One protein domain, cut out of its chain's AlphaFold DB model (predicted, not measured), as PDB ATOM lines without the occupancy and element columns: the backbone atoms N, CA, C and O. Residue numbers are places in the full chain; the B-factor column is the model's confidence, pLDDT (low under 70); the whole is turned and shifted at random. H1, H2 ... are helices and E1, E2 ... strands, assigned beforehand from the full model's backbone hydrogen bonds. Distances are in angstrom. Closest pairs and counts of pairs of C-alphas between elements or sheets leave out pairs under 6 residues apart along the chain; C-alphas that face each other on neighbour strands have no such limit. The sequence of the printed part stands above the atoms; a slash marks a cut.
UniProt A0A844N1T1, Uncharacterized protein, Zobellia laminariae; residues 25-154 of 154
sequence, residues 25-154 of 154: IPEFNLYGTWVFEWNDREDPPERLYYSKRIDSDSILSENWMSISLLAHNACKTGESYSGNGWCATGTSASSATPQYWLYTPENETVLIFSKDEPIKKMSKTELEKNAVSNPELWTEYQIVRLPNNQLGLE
ATOM      1  N   ILE A  25     189.687 216.358 186.141       86.12
ATOM      2  CA  ILE A  25     189.359 215.413 185.071       86.12
ATOM      3  C   ILE A  25     189.284 216.181 183.740       86.12
ATOM      4  O   ILE A  25     188.476 217.099 183.595       86.12
ATOM      5  N   PRO A  26     190.107 215.853 182.730       88.12
ATOM      6  CA  PRO A  26     190.006 216.496 181.425       88.12
ATOM      7  C   PRO A  26     188.708 216.124 180.696       88.12
ATOM      8  O   PRO A  26     188.303 214.964 180.729       88.12
ATOM      9  N   GLU A  27     188.127 217.057 179.931       88.38
ATOM     10  CA  GLU A  27     186.887 216.838 179.152       88.38
ATOM     11  C   GLU A  27     186.950 215.569 178.281       88.38
ATOM     12  O   GLU A  27     186.002 214.791 178.219       88.38
ATOM     13  N   PHE A  28     188.104 215.302 177.659       87.44
ATOM     14  CA  PHE A  28     188.284 214.141 176.784       87.44
ATOM     15  C   PHE A  28     188.164 212.789 177.507       87.44
ATOM     16  O   PHE A  28     187.882 211.785 176.856       87.44
ATOM     17  N   ASN A  29     188.387 212.746 178.826       86.50
ATOM     18  CA  ASN A  29     188.217 211.531 179.628       86.50
ATOM     19  C   ASN A  29     186.743 211.214 179.896       86.50
ATOM     20  O   ASN A  29     186.438 210.094 180.293       86.50
ATOM     21  N   LEU A  30     185.844 212.174 179.670       88.06
ATOM     22  CA  LEU A  30     184.405 212.003 179.860       88.06
ATOM     23  C   LEU A  30     183.721 211.427 178.618       88.06
ATOM     24  O   LEU A  30     182.595 210.939 178.703       88.06
ATOM     25  N   TYR A  31     184.401 211.458 177.466       88.00
ATOM     26  CA  TYR A  31     183.883 210.886 176.230       88.00
ATOM     27  C   TYR A  31     183.733 209.370 176.360       88.00
ATOM     28  O   TYR A  31     184.665 208.668 176.764       88.00
ATOM     29  N   GLY A  32     182.575 208.854 175.967       83.69
ATOM     30  CA  GLY A  32     182.237 207.440 176.112       83.69
ATOM     31  C   GLY A  32     180.807 207.249 176.593       83.69
ATOM     32  O   GLY A  32     180.031 208.202 176.639       83.69
ATOM     33  N   THR A  33     180.462 206.006 176.919       84.25
ATOM     34  CA  THR A  33     179.116 205.647 177.367       84.25
ATOM     35  C   THR A  33     179.089 205.504 178.879       84.25
ATOM     36  O   THR A  33     179.838 204.731 179.466       84.25
ATOM     37  N   TRP A  34     178.194 206.249 179.503       84.19
ATOM     38  CA  TRP A  34     177.852 206.145 180.909       84.19
ATOM     39  C   TRP A  34     176.620 205.259 181.016       84.19
ATOM     40  O   TRP A  34     175.686 205.436 180.237       84.19
ATOM     41  N   VAL A  35     176.625 204.280 181.911       78.50
ATOM     42  CA  VAL A  35     175.523 203.320 182.062       78.50
ATOM     43  C   VAL A  35     175.021 203.297 183.489       78.50
ATOM     44  O   VAL A  35     175.801 203.413 184.432       78.50
ATOM     45  N   PHE A  36     173.720 203.108 183.637       75.81
ATOM     46  CA  PHE A  36     173.126 202.755 184.911       75.81
ATOM     47  C   PHE A  36     173.327 201.262 185.178       75.81
ATOM     48  O   PHE A  36     172.917 200.421 184.377       75.81
ATOM     49  N   GLU A  37     173.952 200.943 186.308       65.12
ATOM     50  CA  GLU A  37     174.002 199.581 186.841       65.12
ATOM     51  C   GLU A  37     172.836 199.420 187.822       65.12
ATOM     52  O   GLU A  37     172.769 200.130 188.826       65.12
ATOM     53  N   TRP A  38     171.886 198.535 187.507       61.84
ATOM     54  CA  TRP A  38     170.777 198.230 188.410       61.84
ATOM     55  C   TRP A  38     171.285 197.452 189.618       61.84
ATOM     56  O   TRP A  38     172.168 196.602 189.498       61.84
ATOM     57  N   ASN A  39     170.708 197.723 190.788       54.75
ATOM     58  CA  ASN A  39     170.933 196.859 191.936       54.75
ATOM     59  C   ASN A  39     170.169 195.530 191.748       54.75
ATOM     60  O   ASN A  39     169.179 195.463 191.019       54.75
ATOM     61  N   ASP A  40     170.574 194.478 192.464       56.22
ATOM     62  CA  ASP A  40     169.890 193.167 192.453       56.22
ATOM     63  C   ASP A  40     168.419 193.225 192.931       56.22
ATOM     64  O   ASP A  40     167.733 192.204 192.972       56.22
ATOM     65  N   ARG A  41     167.942 194.396 193.372       53.78
ATOM     66  CA  ARG A  41     166.602 194.629 193.920       53.78
ATOM     67  C   ARG A  41     165.654 195.313 192.933       53.78
ATOM     68  O   ARG A  41     164.516 195.559 193.312       53.78
ATOM     69  N   GLU A  42     166.102 195.585 191.704       53.31
ATOM     70  CA  GLU A  42     165.337 196.308 190.677       53.31
ATOM     71  C   GLU A  42     164.888 197.719 191.115       53.31
ATOM     72  O   GLU A  42     163.955 198.282 190.541       53.31
ATOM     73  N   ASP A  43     165.551 198.328 192.106       56.12
ATOM     74  CA  ASP A  43     165.310 199.737 192.426       56.12
ATOM     75  C   ASP A  43     166.028 200.617 191.387       56.12
ATOM     76  O   ASP A  43     167.164 200.298 191.007       56.12
ATOM     77  N   PRO A  44     165.417 201.730 190.933       53.59
ATOM     78  CA  PRO A  44     166.054 202.621 189.976       53.59
ATOM     79  C   PRO A  44     167.372 203.167 190.553       53.59
ATOM     80  O   PRO A  44     167.365 203.746 191.642       53.59
ATOM     81  N   PRO A  45     168.509 202.975 189.863       58.81
ATOM     82  CA  PRO A  45     169.802 203.429 190.357       58.81
ATOM     83  C   PRO A  45     169.928 204.958 190.318       58.81
ATOM     84  O   PRO A  45     169.532 205.604 189.355       58.81
ATOM     85  N   GLU A  46     170.538 205.530 191.358       65.12
ATOM     86  CA  GLU A  46     170.757 206.981 191.506       65.12
ATOM     87  C   GLU A  46     172.028 207.487 190.790       65.12
ATOM     88  O   GLU A  46     172.271 208.686 190.761       65.12
ATOM     89  N   ARG A  47     172.860 206.597 190.219       72.69
ATOM     90  CA  ARG A  47     174.203 206.926 189.695       72.69
ATOM     91  C   ARG A  47     174.491 206.253 188.348       72.69
ATOM     92  O   ARG A  47     174.236 205.056 188.201       72.69
ATOM     93  N   LEU A  48     175.124 206.972 187.412       75.44
ATOM     94  CA  LEU A  48     175.713 206.388 186.194       75.44
ATOM     95  C   LEU A  48     177.208 206.110 186.360       75.44
ATOM     96  O   LEU A  48     177.940 206.913 186.931       75.44
ATOM     97  N   TYR A  49     177.695 205.025 185.766       79.62
ATOM     98  CA  TYR A  49     179.103 204.631 185.787       79.62
ATOM     99  C   TYR A  49     179.735 204.764 184.405       79.62
ATOM    100  O   TYR A  49     179.133 204.403 183.392       79.62
ATOM    101  N   TYR A  50     180.977 205.248 184.355       78.12
ATOM    102  CA  TYR A  50     181.726 205.336 183.106       78.12
ATOM    103  C   TYR A  50     182.088 203.940 182.585       78.12
ATOM    104  O   TYR A  50     182.877 203.216 183.198       78.12
ATOM    105  N   SER A  51     181.574 203.590 181.405       70.81
ATOM    106  CA  SER A  51     181.912 202.362 180.690       70.81
ATOM    107  C   SER A  51     182.560 202.689 179.345       70.81
ATOM    108  O   SER A  51     181.928 203.080 178.362       70.81
ATOM    109  N   LYS A  52     183.880 202.499 179.279       59.41
ATOM    110  CA  LYS A  52     184.689 202.796 178.086       59.41
ATOM    111  C   LYS A  52     184.356 201.899 176.880       59.41
ATOM    112  O   LYS A  52     184.743 202.224 175.759       59.41
ATOM    113  N   ARG A  53     183.675 200.769 177.096       50.78
ATOM    114  CA  ARG A  53     183.254 199.808 176.069       50.78
ATOM    115  C   ARG A  53     182.063 199.003 176.568       50.78
ATOM    116  O   ARG A  53     182.212 198.233 177.509       50.78
ATOM    117  N   ILE A  54     180.948 199.073 175.854       49.22
ATOM    118  CA  ILE A  54     179.987 197.969 175.837       49.22
ATOM    119  C   ILE A  54     180.294 197.164 174.571       49.22
ATOM    120  O   ILE A  54     179.609 197.276 173.564       49.22
ATOM    121  N   ASP A  55     181.385 196.394 174.604       39.62
ATOM    122  CA  ASP A  55     181.502 195.194 173.771       39.62
ATOM    123  C   ASP A  55     180.876 194.059 174.593       39.62
ATOM    124  O   ASP A  55     181.581 193.301 175.254       39.62
ATOM    125  N   SER A  56     179.548 194.026 174.681       40.97
ATOM    126  CA  SER A  56     178.734 192.809 174.801       40.97
ATOM    127  C   SER A  56     177.328 193.177 175.258       40.97
ATOM    128  O   SER A  56     177.116 193.703 176.349       40.97
ATOM    129  N   ASP A  57     176.356 192.797 174.437       45.81
ATOM    130  CA  ASP A  57     174.924 192.829 174.740       45.81
ATOM    131  C   ASP A  57     174.553 192.024 176.009       45.81
ATOM    132  O   ASP A  57     173.405 192.029 176.431       45.81
ATOM    133  N   SER A  58     175.510 191.329 176.643       44.22
ATOM    134  CA  SER A  58     175.305 190.502 177.835       44.22
ATOM    135  C   SER A  58     175.383 191.245 179.173       44.22
ATOM    136  O   SER A  58     175.008 190.661 180.182       44.22
ATOM    137  N   ILE A  59     175.904 192.481 179.216       48.09
ATOM    138  CA  ILE A  59     175.970 193.287 180.460       48.09
ATOM    139  C   ILE A  59     174.692 194.113 180.660       48.09
ATOM    140  O   ILE A  59     174.374 194.534 181.768       48.09
ATOM    141  N   LEU A  60     173.931 194.322 179.591       51.94
ATOM    142  CA  LEU A  60     172.675 195.047 179.637       51.94
ATOM    143  C   LEU A  60     171.575 194.068 180.057       51.94
ATOM    144  O   LEU A  60     171.012 193.347 179.236       51.94
ATOM    145  N   SER A  61     171.315 194.020 181.364       54.81
ATOM    146  CA  SER A  61     170.101 193.442 181.939       54.81
ATOM    147  C   SER A  61     168.854 193.924 181.195       54.81
ATOM    148  O   SER A  61     168.866 194.946 180.521       54.81
ATOM    149  N   GLU A  62     167.745 193.214 181.359       58.50
ATOM    150  CA  GLU A  62     166.447 193.524 180.749       58.50
ATOM    151  C   GLU A  62     165.992 195.000 180.905       58.50
ATOM    152  O   GLU A  62     165.300 195.533 180.031       58.50
ATOM    153  N   ASN A  63     166.476 195.684 181.951       60.25
ATOM    154  CA  ASN A  63     166.348 197.124 182.151       60.25
ATOM    155  C   ASN A  63     167.721 197.810 182.124       60.25
ATOM    156  O   ASN A  63     168.639 197.368 182.816       60.25
ATOM    157  N   TRP A  64     167.871 198.903 181.377       69.88
ATOM    158  CA  TRP A  64     169.078 199.737 181.385       69.88
ATOM    159  C   TRP A  64     168.791 201.149 180.883       69.88
ATOM    160  O   TRP A  64     167.864 201.376 180.111       69.88
ATOM    161  N   MET A  65     169.641 202.090 181.284       73.25
ATOM    162  CA  MET A  65     169.730 203.415 180.682       73.25
ATOM    163  C   MET A  65     171.206 203.765 180.479       73.25
ATOM    164  O   MET A  65     172.075 203.369 181.258       73.25
ATOM    165  N   SER A  66     171.499 204.469 179.394       78.06
ATOM    166  CA  SER A  66     172.843 204.884 179.024       78.06
ATOM    167  C   SER A  66     172.857 206.296 178.455       78.06
ATOM    168  O   SER A  66     171.899 206.726 177.809       78.06
ATOM    169  N   ILE A  67     173.969 206.993 178.664       81.50
ATOM    170  CA  ILE A  67     174.242 208.319 178.122       81.50
ATOM    171  C   ILE A  67     175.634 208.298 177.500       81.50
ATOM    172  O   ILE A  67     176.641 208.153 178.189       81.50
ATOM    173  N   SER A  68     175.722 208.449 176.186       85.38
ATOM    174  CA  SER A  68     176.992 208.613 175.487       85.38
ATOM    175  C   SER A  68     177.338 210.090 175.351       85.38
ATOM    176  O   SER A  68     176.664 210.810 174.615       85.38
ATOM    177  N   LEU A  69     178.415 210.530 176.001       88.00
ATOM    178  CA  LEU A  69     178.984 211.867 175.823       88.00
ATOM    179  C   LEU A  69     179.958 211.840 174.639       88.00
ATOM    180  O   LEU A  69     180.924 211.071 174.627       88.00
ATOM    181  N   LEU A  70     179.687 212.649 173.616       85.56
ATOM    182  CA  LEU A  70     180.441 212.698 172.362       85.56
ATOM    183  C   LEU A  70     181.158 214.042 172.203       85.56
ATOM    184  O   LEU A  70     180.827 215.038 172.848       85.56
ATOM    185  N   ALA A  71     182.116 214.087 171.277       85.88
ATOM    186  CA  ALA A  71     182.793 215.325 170.909       85.88
ATOM    187  C   ALA A  71     181.807 216.407 170.425       85.88
ATOM    188  O   ALA A  71     180.735 216.108 169.893       85.88
ATOM    189  N   HIS A  72     182.220 217.671 170.551       85.69
ATOM    190  CA  HIS A  72     181.430 218.845 170.156       85.69
ATOM    191  C   HIS A  72     180.094 218.969 170.895       85.69
ATOM    192  O   HIS A  72     179.095 219.367 170.293       85.69
ATOM    193  N   ASN A  73     180.084 218.637 172.190       87.81
ATOM    194  CA  ASN A  73     178.931 218.827 173.070       87.81
ATOM    195  C   ASN A  73     177.689 218.040 172.644       87.81
ATOM    196  O   ASN A  73     176.597 218.392 173.060       87.81
ATOM    197  N   ALA A  74     177.833 216.995 171.826       85.25
ATOM    198  CA  ALA A  74     176.731 216.120 171.444       85.25
ATOM    199  C   ALA A  74     176.602 214.963 172.438       85.25
ATOM    200  O   ALA A  74     177.611 214.427 172.895       85.25
ATOM    201  N   CYS A  75     175.382 214.539 172.748       83.19
ATOM    202  CA  CYS A  75     175.144 213.314 173.499       83.19
ATOM    203  C   CYS A  75     174.093 212.422 172.825       83.19
ATOM    204  O   CYS A  75     173.425 212.823 171.866       83.19
ATOM    205  N   LYS A  76     174.032 211.168 173.273       80.31
ATOM    206  CA  LYS A  76     172.998 210.202 172.900       80.31
ATOM    207  C   LYS A  76     172.519 209.492 174.151       80.31
ATOM    208  O   LYS A  76     173.345 208.909 174.847       80.31
ATOM    209  N   THR A  77     171.221 209.483 174.395       76.19
ATOM    210  CA  THR A  77     170.616 208.615 175.402       76.19
ATOM    211  C   THR A  77     170.123 207.317 174.769       76.19
ATOM    212  O   THR A  77     169.799 207.254 173.581       76.19
ATOM    213  N   GLY A  78     170.097 206.257 175.566       72.56
ATOM    214  CA  GLY A  78     169.456 204.999 175.216       72.56
ATOM    215  C   GLY A  78     168.887 204.362 176.468       72.56
ATOM    216  O   GLY A  78     169.495 204.467 177.530       72.56
ATOM    217  N   GLU A  79     167.744 203.706 176.344       70.19
ATOM    218  CA  GLU A  79     167.089 203.012 177.444       70.19
ATOM    219  C   GLU A  79     166.430 201.723 176.944       70.19
ATOM    220  O   GLU A  79     166.046 201.609 175.778       70.19
ATOM    221  N   SER A  80     166.301 200.751 177.836       62.97
ATOM    222  CA  SER A  80     165.492 199.552 177.655       62.97
ATOM    223  C   SER A  80     164.741 199.300 178.945       62.97
ATOM    224  O   SER A  80     165.341 199.337 180.018       62.97
ATOM    225  N   TYR A  81     163.447 199.014 178.823       60.22
ATOM    226  CA  TYR A  81     162.606 198.587 179.933       60.22
ATOM    227  C   TYR A  81     161.800 197.345 179.536       60.22
ATOM    228  O   TYR A  81     160.976 197.376 178.617       60.22
ATOM    229  N   SER A  82     162.041 196.258 180.254       52.59
ATOM    230  CA  SER A  82     161.350 194.977 180.220       52.59
ATOM    231  C   SER A  82     160.327 194.928 181.360       52.59
ATOM    232  O   SER A  82     160.645 194.623 182.505       52.59
ATOM    233  N   GLY A  83     159.074 195.288 181.079       48.53
ATOM    234  CA  GLY A  83     157.979 195.191 182.047       48.53
ATOM    235  C   GLY A  83     156.719 194.644 181.387       48.53
ATOM    236  O   GLY A  83     156.291 195.148 180.356       48.53
ATOM    237  N   ASN A  84     156.086 193.625 181.972       40.72
ATOM    238  CA  ASN A  84     154.898 192.947 181.425       40.72
ATOM    239  C   ASN A  84     153.577 193.739 181.581       40.72
ATOM    240  O   ASN A  84     152.556 193.189 181.993       40.72
ATOM    241  N   GLY A  85     153.544 195.026 181.238       36.28
ATOM    242  CA  GLY A  85     152.311 195.813 181.304       36.28
ATOM    243  C   GLY A  85     152.328 196.997 180.355       36.28
ATOM    244  O   GLY A  85     153.039 197.944 180.639       36.28
ATOM    245  N   TRP A  86     151.565 196.906 179.253       33.59
ATOM    246  CA  TRP A  86     151.030 197.941 178.327       33.59
ATOM    247  C   TRP A  86     151.812 199.238 177.990       33.59
ATOM    248  O   TRP A  86     151.316 200.042 177.206       33.59
ATOM    249  N   CYS A  87     153.049 199.393 178.449       39.66
ATOM    250  CA  CYS A  87     153.995 200.469 178.147       39.66
ATOM    251  C   CYS A  87     155.388 199.899 177.806       39.66
ATOM    252  O   CYS A  87     156.391 200.600 177.887       39.66
ATOM    253  N   ALA A  88     155.462 198.612 177.452       35.50
ATOM    254  CA  ALA A  88     156.700 197.936 177.084       35.50
ATOM    255  C   ALA A  88     157.053 198.191 175.617       35.50
ATOM    256  O   ALA A  88     156.183 198.137 174.748       35.50
ATOM    257  N   THR A  89     158.345 198.378 175.353       36.59
ATOM    258  CA  THR A  89     158.976 198.663 174.050       36.59
ATOM    259  C   THR A  89     158.826 200.087 173.523       36.59
ATOM    260  O   THR A  89     158.480 200.336 172.372       36.59
ATOM    261  N   GLY A  90     159.261 201.041 174.339       37.00
ATOM    262  CA  GLY A  90     160.001 202.175 173.805       37.00
ATOM    263  C   GLY A  90     161.452 201.771 173.545       37.00
ATOM    264  O   GLY A  90     162.336 202.260 174.229       37.00
ATOM    265  N   THR A  91     161.745 200.928 172.545       42.12
ATOM    266  CA  THR A  91     162.992 201.176 171.801       42.12
ATOM    267  C   THR A  91     162.747 202.517 171.135       42.12
ATOM    268  O   THR A  91     162.209 202.576 170.027       42.12
ATOM    269  N   SER A  92     163.034 203.609 171.842       40.16
ATOM    270  CA  SER A  92     163.189 204.911 171.226       40.16
ATOM    271  C   SER A  92     164.417 204.761 170.339       40.16
ATOM    272  O   SER A  92     165.560 204.989 170.722       40.16
ATOM    273  N   ALA A  93     164.174 204.238 169.133       37.12
ATOM    274  CA  ALA A  93     165.093 204.314 168.027       37.12
ATOM    275  C   ALA A  93     165.512 205.774 167.973       37.12
ATOM    276  O   ALA A  93     164.667 206.613 167.668       37.12
ATOM    277  N   SER A  94     166.758 206.026 168.393       42.56
ATOM    278  CA  SER A  94     167.489 207.286 168.316       42.56
ATOM    279  C   SER A  94     166.587 208.421 167.857       42.56
ATOM    280  O   SER A  94     166.389 208.586 166.644       42.56
ATOM    281  N   SER A  95     165.991 209.165 168.793       41.22
ATOM    282  CA  SER A  95     165.339 210.402 168.390       41.22
ATOM    283  C   SER A  95     166.382 211.158 167.562       41.22
ATOM    284  O   SER A  95     167.549 211.277 167.946       41.22
ATOM    285  N   ALA A  96     166.023 211.553 166.341       46.59
ATOM    286  CA  ALA A  96     166.903 212.263 165.409       46.59
ATOM    287  C   ALA A  96     167.219 213.695 165.904       46.59
ATOM    288  O   ALA A  96     167.478 214.613 165.125       46.59
ATOM    289  N   THR A  97     167.146 213.876 167.217       56.00
ATOM    290  CA  THR A  97     167.136 215.096 167.981       56.00
ATOM    291  C   THR A  97     168.530 215.231 168.577       56.00
ATOM    292  O   THR A  97     168.949 214.372 169.352       56.00
ATOM    293  N   PRO A  98     169.310 216.250 168.190       62.75
ATOM    294  CA  PRO A  98     170.617 216.448 168.787       62.75
ATOM    295  C   PRO A  98     170.425 216.793 170.266       62.75
ATOM    296  O   PRO A  98     169.860 217.834 170.596       62.75
ATOM    297  N   GLN A  99     170.879 215.903 171.141       78.75
ATOM    298  CA  GLN A  99     170.992 216.164 172.567       78.75
ATOM    299  C   GLN A  99     172.381 216.737 172.848       78.75
ATOM    300  O   GLN A  99     173.348 216.428 172.137       78.75
ATOM    301  N   TYR A 100     172.481 217.586 173.870       88.44
ATOM    302  CA  TYR A 100     173.708 218.311 174.178       88.44
ATOM    303  C   TYR A 100     174.199 218.056 175.592       88.44
ATOM    304  O   TYR A 100     173.426 217.684 176.472       88.44
ATOM    305  N   TRP A 101     175.492 218.275 175.803       91.75
ATOM    306  CA  TRP A 101     176.088 218.279 177.131       91.75
ATOM    307  C   TRP A 101     177.156 219.366 177.273       91.75
ATOM    308  O   TRP A 101     177.791 219.767 176.293       91.75
ATOM    309  N   LEU A 102     177.366 219.837 178.496       93.75
ATOM    310  CA  LEU A 102     178.413 220.787 178.866       93.75
ATOM    311  C   LEU A 102     179.235 220.228 180.021       93.75
ATOM    312  O   LEU A 102     178.736 219.437 180.818       93.75
ATOM    313  N   TYR A 103     180.489 220.664 180.104       93.75
ATOM    314  CA  TYR A 103     181.398 220.310 181.183       93.75
ATOM    315  C   TYR A 103     181.985 221.566 181.812       93.75
ATOM    316  O   TYR A 103     182.508 222.426 181.097       93.75
ATOM    317  N   THR A 104     181.922 221.627 183.138       90.81
ATOM    318  CA  THR A 104     182.480 222.697 183.963       90.81
ATOM    319  C   THR A 104     183.629 222.125 184.799       90.81
ATOM    320  O   THR A 104     183.370 221.450 185.799       90.81
ATOM    321  N   PRO A 105     184.898 222.358 184.411       87.25
ATOM    322  CA  PRO A 105     186.060 221.814 185.114       87.25
ATOM    323  C   PRO A 105     186.213 222.308 186.554       87.25
ATOM    324  O   PRO A 105     186.785 221.602 187.375       87.25
ATOM    325  N   GLU A 106     185.727 223.513 186.863       86.31
ATOM    326  CA  GLU A 106     185.884 224.148 188.178       86.31
ATOM    327  C   GLU A 106     185.197 223.352 189.290       86.31
ATOM    328  O   GLU A 106     185.716 223.276 190.401       86.31
ATOM    329  N   ASN A 107     184.056 222.745 188.961       86.19
ATOM    330  CA  ASN A 107     183.237 221.969 189.887       86.19
ATOM    331  C   ASN A 107     183.137 220.492 189.474       86.19
ATOM    332  O   ASN A 107     182.423 219.734 190.112       86.19
ATOM    333  N   GLU A 108     183.834 220.079 188.412       90.25
ATOM    334  CA  GLU A 108     183.713 218.753 187.795       90.25
ATOM    335  C   GLU A 108     182.250 218.343 187.544       90.25
ATOM    336  O   GLU A 108     181.818 217.235 187.858       90.25
ATOM    337  N   THR A 109     181.481 219.266 186.973       92.12
ATOM    338  CA  THR A 109     180.040 219.118 186.752       92.12
ATOM    339  C   THR A 109     179.746 218.882 185.276       92.12
ATOM    340  O   THR A 109     180.314 219.549 184.405       92.12
ATOM    341  N   VAL A 110     178.830 217.962 184.987       92.06
ATOM    342  CA  VAL A 110     178.292 217.716 183.648       92.06
ATOM    343  C   VAL A 110     176.836 218.159 183.607       92.06
ATOM    344  O   VAL A 110     176.023 217.710 184.405       92.06
ATOM    345  N   LEU A 111     176.491 219.014 182.647       92.12
ATOM    346  CA  LEU A 111     175.102 219.364 182.358       92.12
ATOM    347  C   LEU A 111     174.648 218.583 181.133       92.12
ATOM    348  O   LEU A 111     175.312 218.644 180.099       92.12
ATOM    349  N   ILE A 112     173.519 217.891 181.219       88.94
ATOM    350  CA  ILE A 112     172.904 217.172 180.099       88.94
ATOM    351  C   ILE A 112     171.582 217.843 179.768       88.94
ATOM    352  O   ILE A 112     170.776 218.119 180.647       88.94
ATOM    353  N   PHE A 113     171.375 218.131 178.489       86.50
ATOM    354  CA  PHE A 113     170.162 218.775 178.021       86.50
ATOM    355  C   PHE A 113     168.980 217.792 178.046       86.50
ATOM    356  O   PHE A 113     169.020 216.766 177.368       86.50
ATOM    357  N   SER A 114     167.928 218.118 178.796       72.69
ATOM    358  CA  SER A 114     166.879 217.166 179.211       72.69
ATOM    359  C   SER A 114     165.587 217.256 178.400       72.69
ATOM    360  O   SER A 114     164.588 216.638 178.757       72.69
ATOM    361  N   LYS A 115     165.559 218.057 177.328       68.25
ATOM    362  CA  LYS A 115     164.357 218.253 176.509       68.25
ATOM    363  C   LYS A 115     164.347 217.325 175.295       68.25
ATOM    364  O   LYS A 115     165.299 217.298 174.520       68.25
ATOM    365  N   ASP A 116     163.201 216.689 175.069       58.72
ATOM    366  CA  ASP A 116     162.934 215.844 173.893       58.72
ATOM    367  C   ASP A 116     162.710 216.642 172.595       58.72
ATOM    368  O   ASP A 116     162.625 216.075 171.501       58.72
ATOM    369  N   GLU A 117     162.598 217.970 172.693       55.66
ATOM    370  CA  GLU A 117     162.340 218.833 171.544       55.66
ATOM    371  C   GLU A 117     163.612 219.095 170.716       55.66
ATOM    372  O   GLU A 117     164.668 219.407 171.275       55.66
ATOM    373  N   PRO A 118     163.526 219.065 169.371       55.69
ATOM    374  CA  PRO A 118     164.649 219.382 168.497       55.69
ATOM    375  C   PRO A 118     165.141 220.805 168.690       55.69
ATOM    376  O   PRO A 118     164.509 221.772 168.263       55.69
ATOM    377  N   ILE A 119     166.336 220.929 169.259       64.38
ATOM    378  CA  ILE A 119     167.063 222.188 169.252       64.38
ATOM    379  C   ILE A 119     167.956 222.242 168.018       64.38
ATOM    380  O   ILE A 119     168.685 221.305 167.686       64.38
ATOM    381  N   LYS A 120     167.902 223.375 167.316       73.75
ATOM    382  CA  LYS A 120     168.820 223.684 166.218       73.75
ATOM    383  C   LYS A 120     170.265 223.492 166.685       73.75
ATOM    384  O   LYS A 120     170.587 223.835 167.811       73.75
ATOM    385  N   LYS A 121     171.149 223.011 165.806       79.38
ATOM    386  CA  LYS A 121     172.586 222.928 166.103       79.38
ATOM    387  C   LYS A 121     173.102 224.246 166.693       79.38
ATOM    388  O   LYS A 121     173.065 225.265 166.005       79.38
ATOM    389  N   MET A 122     173.561 224.190 167.941       82.75
ATOM    390  CA  MET A 122     174.142 225.310 168.681       82.75
ATOM    391  C   MET A 122     175.655 225.135 168.797       82.75
ATOM    392  O   MET A 122     176.175 224.021 168.867       82.75
ATOM    393  N   SER A 123     176.373 226.249 168.794       88.94
ATOM    394  CA  SER A 123     177.772 226.315 169.210       88.94
ATOM    395  C   SER A 123     177.901 226.160 170.729       88.94
ATOM    396  O   SER A 123     176.944 226.385 171.468       88.94
ATOM    397  N   LYS A 124     179.106 225.836 171.216       88.75
ATOM    398  CA  LYS A 124     179.384 225.713 172.658       88.75
ATOM    399  C   LYS A 124     178.976 226.972 173.436       88.75
ATOM    400  O   LYS A 124     178.272 226.870 174.428       88.75
ATOM    401  N   THR A 125     179.309 228.158 172.927       91.69
ATOM    402  CA  THR A 125     178.946 229.437 173.562       91.69
ATOM    403  C   THR A 125     177.433 229.673 173.611       91.69
ATOM    404  O   THR A 125     176.919 230.248 174.570       91.69
ATOM    405  N   GLU A 126     176.693 229.235 172.590       91.06
ATOM    406  CA  GLU A 126     175.227 229.309 172.601       91.06
ATOM    407  C   GLU A 126     174.625 228.348 173.629       91.06
ATOM    408  O   GLU A 126     173.685 228.735 174.321       91.06
ATOM    409  N   LEU A 127     175.191 227.145 173.768       89.69
ATOM    410  CA  LEU A 127     174.787 226.176 174.788       89.69
ATOM    411  C   LEU A 127     175.062 226.707 176.198       89.69
ATOM    412  O   LEU A 127     174.169 226.677 177.036       89.69
ATOM    413  N   GLU A 128     176.249 227.261 176.450       92.31
ATOM    414  CA  GLU A 128     176.608 227.866 177.741       92.31
ATOM    415  C   GLU A 128     175.643 229.001 178.112       92.31
ATOM    416  O   GLU A 128     175.106 229.046 179.219       92.31
ATOM    417  N   LYS A 129     175.338 229.891 177.160       93.00
ATOM    418  CA  LYS A 129     174.342 230.951 177.369       93.00
ATOM    419  C   LYS A 129     172.946 230.377 177.619       93.00
ATOM    420  O   LYS A 129     172.200 230.924 178.435       93.00
ATOM    421  N   ASN A 130     172.579 229.315 176.903       90.44
ATOM    422  CA  ASN A 130     171.296 228.647 177.069       90.44
ATOM    423  C   ASN A 130     171.160 228.034 178.467       90.44
ATOM    424  O   ASN A 130     170.128 228.269 179.086       90.44
ATOM    425  N   ALA A 131     172.195 227.354 178.968       89.94
ATOM    426  CA  ALA A 131     172.231 226.751 180.301       89.94
ATOM    427  C   ALA A 131     172.052 227.782 181.417       89.94
ATOM    428  O   ALA A 131     171.282 227.563 182.345       89.94
ATOM    429  N   VAL A 132     172.673 228.956 181.281       91.06
ATOM    430  CA  VAL A 132     172.472 230.062 182.232       91.06
ATOM    431  C   VAL A 132     171.056 230.641 182.145       91.06
ATOM    432  O   VAL A 132     170.485 231.045 183.153       91.06
ATOM    433  N   SER A 133     170.495 230.722 180.937       92.00
ATOM    434  CA  SER A 133     169.198 231.377 180.710       92.00
ATOM    435  C   SER A 133     167.995 230.473 180.991       92.00
ATOM    436  O   SER A 133     166.916 230.995 181.243       92.00
ATOM    437  N   ASN A 134     168.168 229.152 180.897       89.25
ATOM    438  CA  ASN A 134     167.107 228.145 181.012       89.25
ATOM    439  C   ASN A 134     167.622 226.930 181.814       89.25
ATOM    440  O   ASN A 134     167.707 225.828 181.264       89.25
ATOM    441  N   PRO A 135     168.050 227.115 183.077       89.38
ATOM    442  CA  PRO A 135     168.648 226.044 183.878       89.38
ATOM    443  C   PRO A 135     167.716 224.837 184.059       89.38
ATOM    444  O   PRO A 135     168.184 223.714 184.176       89.38
ATOM    445  N   GLU A 136     166.400 225.035 184.004       87.12
ATOM    446  CA  GLU A 136     165.388 223.978 184.092       87.12
ATOM    447  C   GLU A 136     165.405 222.984 182.920       87.12
ATOM    448  O   GLU A 136     164.789 221.924 183.004       87.12
ATOM    449  N   LEU A 137     166.082 223.324 181.818       85.50
ATOM    450  CA  LEU A 137     166.236 222.447 180.655       85.50
ATOM    451  C   LEU A 137     167.465 221.539 180.747       85.50
ATOM    452  O   LEU A 137     167.715 220.767 179.820       85.50
ATOM    453  N   TRP A 138     168.241 221.657 181.821       87.69
ATOM    454  CA  TRP A 138     169.488 220.938 182.010       87.69
ATOM    455  C   TRP A 138     169.426 220.125 183.296       87.69
ATOM    456  O   TRP A 138     169.096 220.639 184.361       87.69
ATOM    457  N   THR A 139     169.776 218.850 183.198       87.25
ATOM    458  CA  THR A 139     170.048 218.020 184.366       87.25
ATOM    459  C   THR A 139     171.527 218.128 184.695       87.25
ATOM    460  O   THR A 139     172.384 217.883 183.843       87.25
ATOM    461  N   GLU A 140     171.808 218.523 185.928       90.38
ATOM    462  CA  GLU A 140     173.152 218.638 186.472       90.38
ATOM    463  C   GLU A 140     173.578 217.325 187.123       90.38
ATOM    464  O   GLU A 140     172.810 216.744 187.883       90.38
ATOM    465  N   TYR A 141     174.799 216.891 186.819       89.19
ATOM    466  CA  TYR A 141     175.443 215.734 187.425       89.19
ATOM    467  C   TYR A 141     176.823 216.108 187.946       89.19
ATOM    468  O   TYR A 141     177.612 216.762 187.253       89.19
ATOM    469  N   GLN A 142     177.151 215.622 189.134       91.25
ATOM    470  CA  GLN A 142     178.476 215.732 189.715       91.25
ATOM    471  C   GLN A 142     179.336 214.545 189.281       91.25
ATOM    472  O   GLN A 142     178.941 213.388 189.425       91.25
ATOM    473  N   ILE A 143     180.551 214.806 188.792       89.94
ATOM    474  CA  ILE A 143     181.510 213.726 188.560       89.94
ATOM    475  C   ILE A 143     182.109 213.303 189.900       89.94
ATOM    476  O   ILE A 143     182.637 214.124 190.654       89.94
ATOM    477  N   VAL A 144     182.080 211.999 190.163       88.00
ATOM    478  CA  VAL A 144     182.691 211.378 191.339       88.00
ATOM    479  C   VAL A 144     183.784 210.393 190.929       88.00
ATOM    480  O   VAL A 144     183.633 209.609 189.990       88.00
ATOM    481  N   ARG A 145     184.915 210.416 191.644       86.12
ATOM    482  CA  ARG A 145     185.968 209.398 191.510       86.12
ATOM    483  C   ARG A 145     185.594 208.194 192.365       86.12
ATOM    484  O   ARG A 145     185.421 208.316 193.575       86.12
ATOM    485  N   LEU A 146     185.506 207.033 191.738       79.44
ATOM    486  CA  LEU A 146     185.187 205.765 192.382       79.44
ATOM    487  C   LEU A 146     186.462 204.919 192.560       79.44
ATOM    488  O   LEU A 146     187.498 205.203 191.942       79.44
ATOM    489  N   PRO A 147     186.425 203.863 193.396       76.94
ATOM    490  CA  PRO A 147     187.522 202.906 193.495       76.94
ATOM    491  C   PRO A 147     187.951 202.347 192.127       76.94
ATOM    492  O   PRO A 147     187.202 202.376 191.154       76.94
ATOM    493  N   ASN A 148     189.172 201.812 192.050       77.12
ATOM    494  CA  ASN A 148     189.735 201.224 190.823       77.12
ATOM    495  C   ASN A 148     189.846 202.195 189.630       77.12
ATOM    496  O   ASN A 148     189.861 201.757 188.481       77.12
ATOM    497  N   ASN A 149     189.974 203.501 189.894       74.12
ATOM    498  CA  ASN A 149     190.055 204.556 188.875       74.12
ATOM    499  C   ASN A 149     188.811 204.633 187.969       74.12
ATOM    500  O   ASN A 149     188.917 205.023 186.805       74.12
ATOM    501  N   GLN A 150     187.645 204.242 188.486       78.94
ATOM    502  CA  GLN A 150     186.371 204.437 187.802       78.94
ATOM    503  C   GLN A 150     185.827 205.847 188.061       78.94
ATOM    504  O   GLN A 150     186.192 206.503 189.037       78.94
ATOM    505  N   LEU A 151     184.944 206.306 187.178       86.06
ATOM    506  CA  LEU A 151     184.213 207.562 187.328       86.06
ATOM    507  C   LEU A 151     182.717 207.273 187.402       86.06
ATOM    508  O   LEU A 151     182.232 206.352 186.738       86.06
ATOM    509  N   GLY A 152     182.007 208.073 188.190       84.75
ATOM    510  CA  GLY A 152     180.551 208.092 188.251       84.75
ATOM    511  C   GLY A 152     179.986 209.486 187.984       84.75
ATOM    512  O   GLY A 152     180.704 210.474 188.129       84.75
ATOM    513  N   LEU A 153     178.716 209.535 187.596       85.38
ATOM    514  CA  LEU A 153     177.869 210.726 187.595       85.38
ATOM    515  C   LEU A 153     176.762 210.515 188.630       85.38
ATOM    516  O   LEU A 153     176.040 209.518 188.535       85.38
ATOM    517  N   GLU A 154     176.673 211.424 189.597       85.19
ATOM    518  CA  GLU A 154     175.641 211.490 190.648       85.19
ATOM    519  C   GLU A 154     174.768 212.731 190.490       85.19
ATOM    520  O   GLU A 154     175.329 213.790 190.120       85.19
TER     521      GLU A 154
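This is residues 25 to 154 of the 154 residues of an uncharacterized protein of Zobellia laminariae (UniProt A0A844N1T1). The model is a closed barrel of eight antiparallel strands, with a single helix, H1, packed across its outside over E5. Three long links loop out at the end away from H1, and the one of residues 81 to 98 reaches far out and folds back to E5. The printed part has 130 residues with one named helix and eight named strands, in the order E1 E2 E3 E4 E5 E6 H1 E7 E8; under half of the residues are in these elements, and the class is mostly strand. Round the ring run E1 E2 E8 E7 E6 E5 E4 E3 and back to E1. The whole is compact, with a radius of gyration of the C-alphas of 15.3 A and spans of 43 by 37 by 25 A.

E1 is residues 32 to 36, beginning at C-alpha 32 at (182.237, 207.440, 176.112), and E2 is residues 48 to 51. E3, residues 64 to 69, is 16.6 A long; E4, residues 74 to 80, is 21.0 A; E5, residues 99 to 104, is 17.5 A. E6 is residues 109 to 113. H1, residues 124 to 133, is 14.2 A long. E7, residues 138 to 146, is the longest strand, at 24.2 A. E8, residues 150 to 153, ends at C-alpha 153 at (177.869, 210.726, 187.595).

E3, E4, E5 and E6 form a meander, each strand the antiparallel neighbour of the one before. In the hairpin E3 and E4, N 66 and O 78 are 2.7 A apart, within hydrogen-bond range. E4 pairs with E5 over its residues 74 to 75, where N 75 and O 99 are 2.8 A apart. In the hairpin E5 and E6, N 102 and O 111 are at 2.9 A. E7 is staggered: residues 138 to 142 pair with E6, with N 139 and O 112 at 2.8 A, and residues 143 to 146 with E8, with N 146 and O 150 at 2.8 A. E8 and E2 have N 50 and O 151 at 2.9 A, E2 and E1 have N 49 and O 35 at 2.8 A, and E1 and E3 close the ring with N 34 and O 67 at 2.8 A. H1 lies outside the barrel, at a height over the sheet of 9.6 A. It lies over E5 and, only just, E6, on which 3 of its C-alphas fall, and it runs across the strands, at 85 degrees to E5 on the local plane. The closest C-alphas of H1 and E5 are those of Glu 128 and Leu 102, 7.4 A apart. In H1 every O i to N i+4 pair is within hydrogen-bond range.

The two C-alphas farthest apart are those of Trp 86 and Glu 106, at 44.7 A. The printed part has no cut. The links E1 to E2, E2 to E3 and E4 to E5 are long. The mean pLDDT of the printed part is 72.7, and residues 37 to 46, 52 to 64, 80 to 98 and 115 to 119 are under 70.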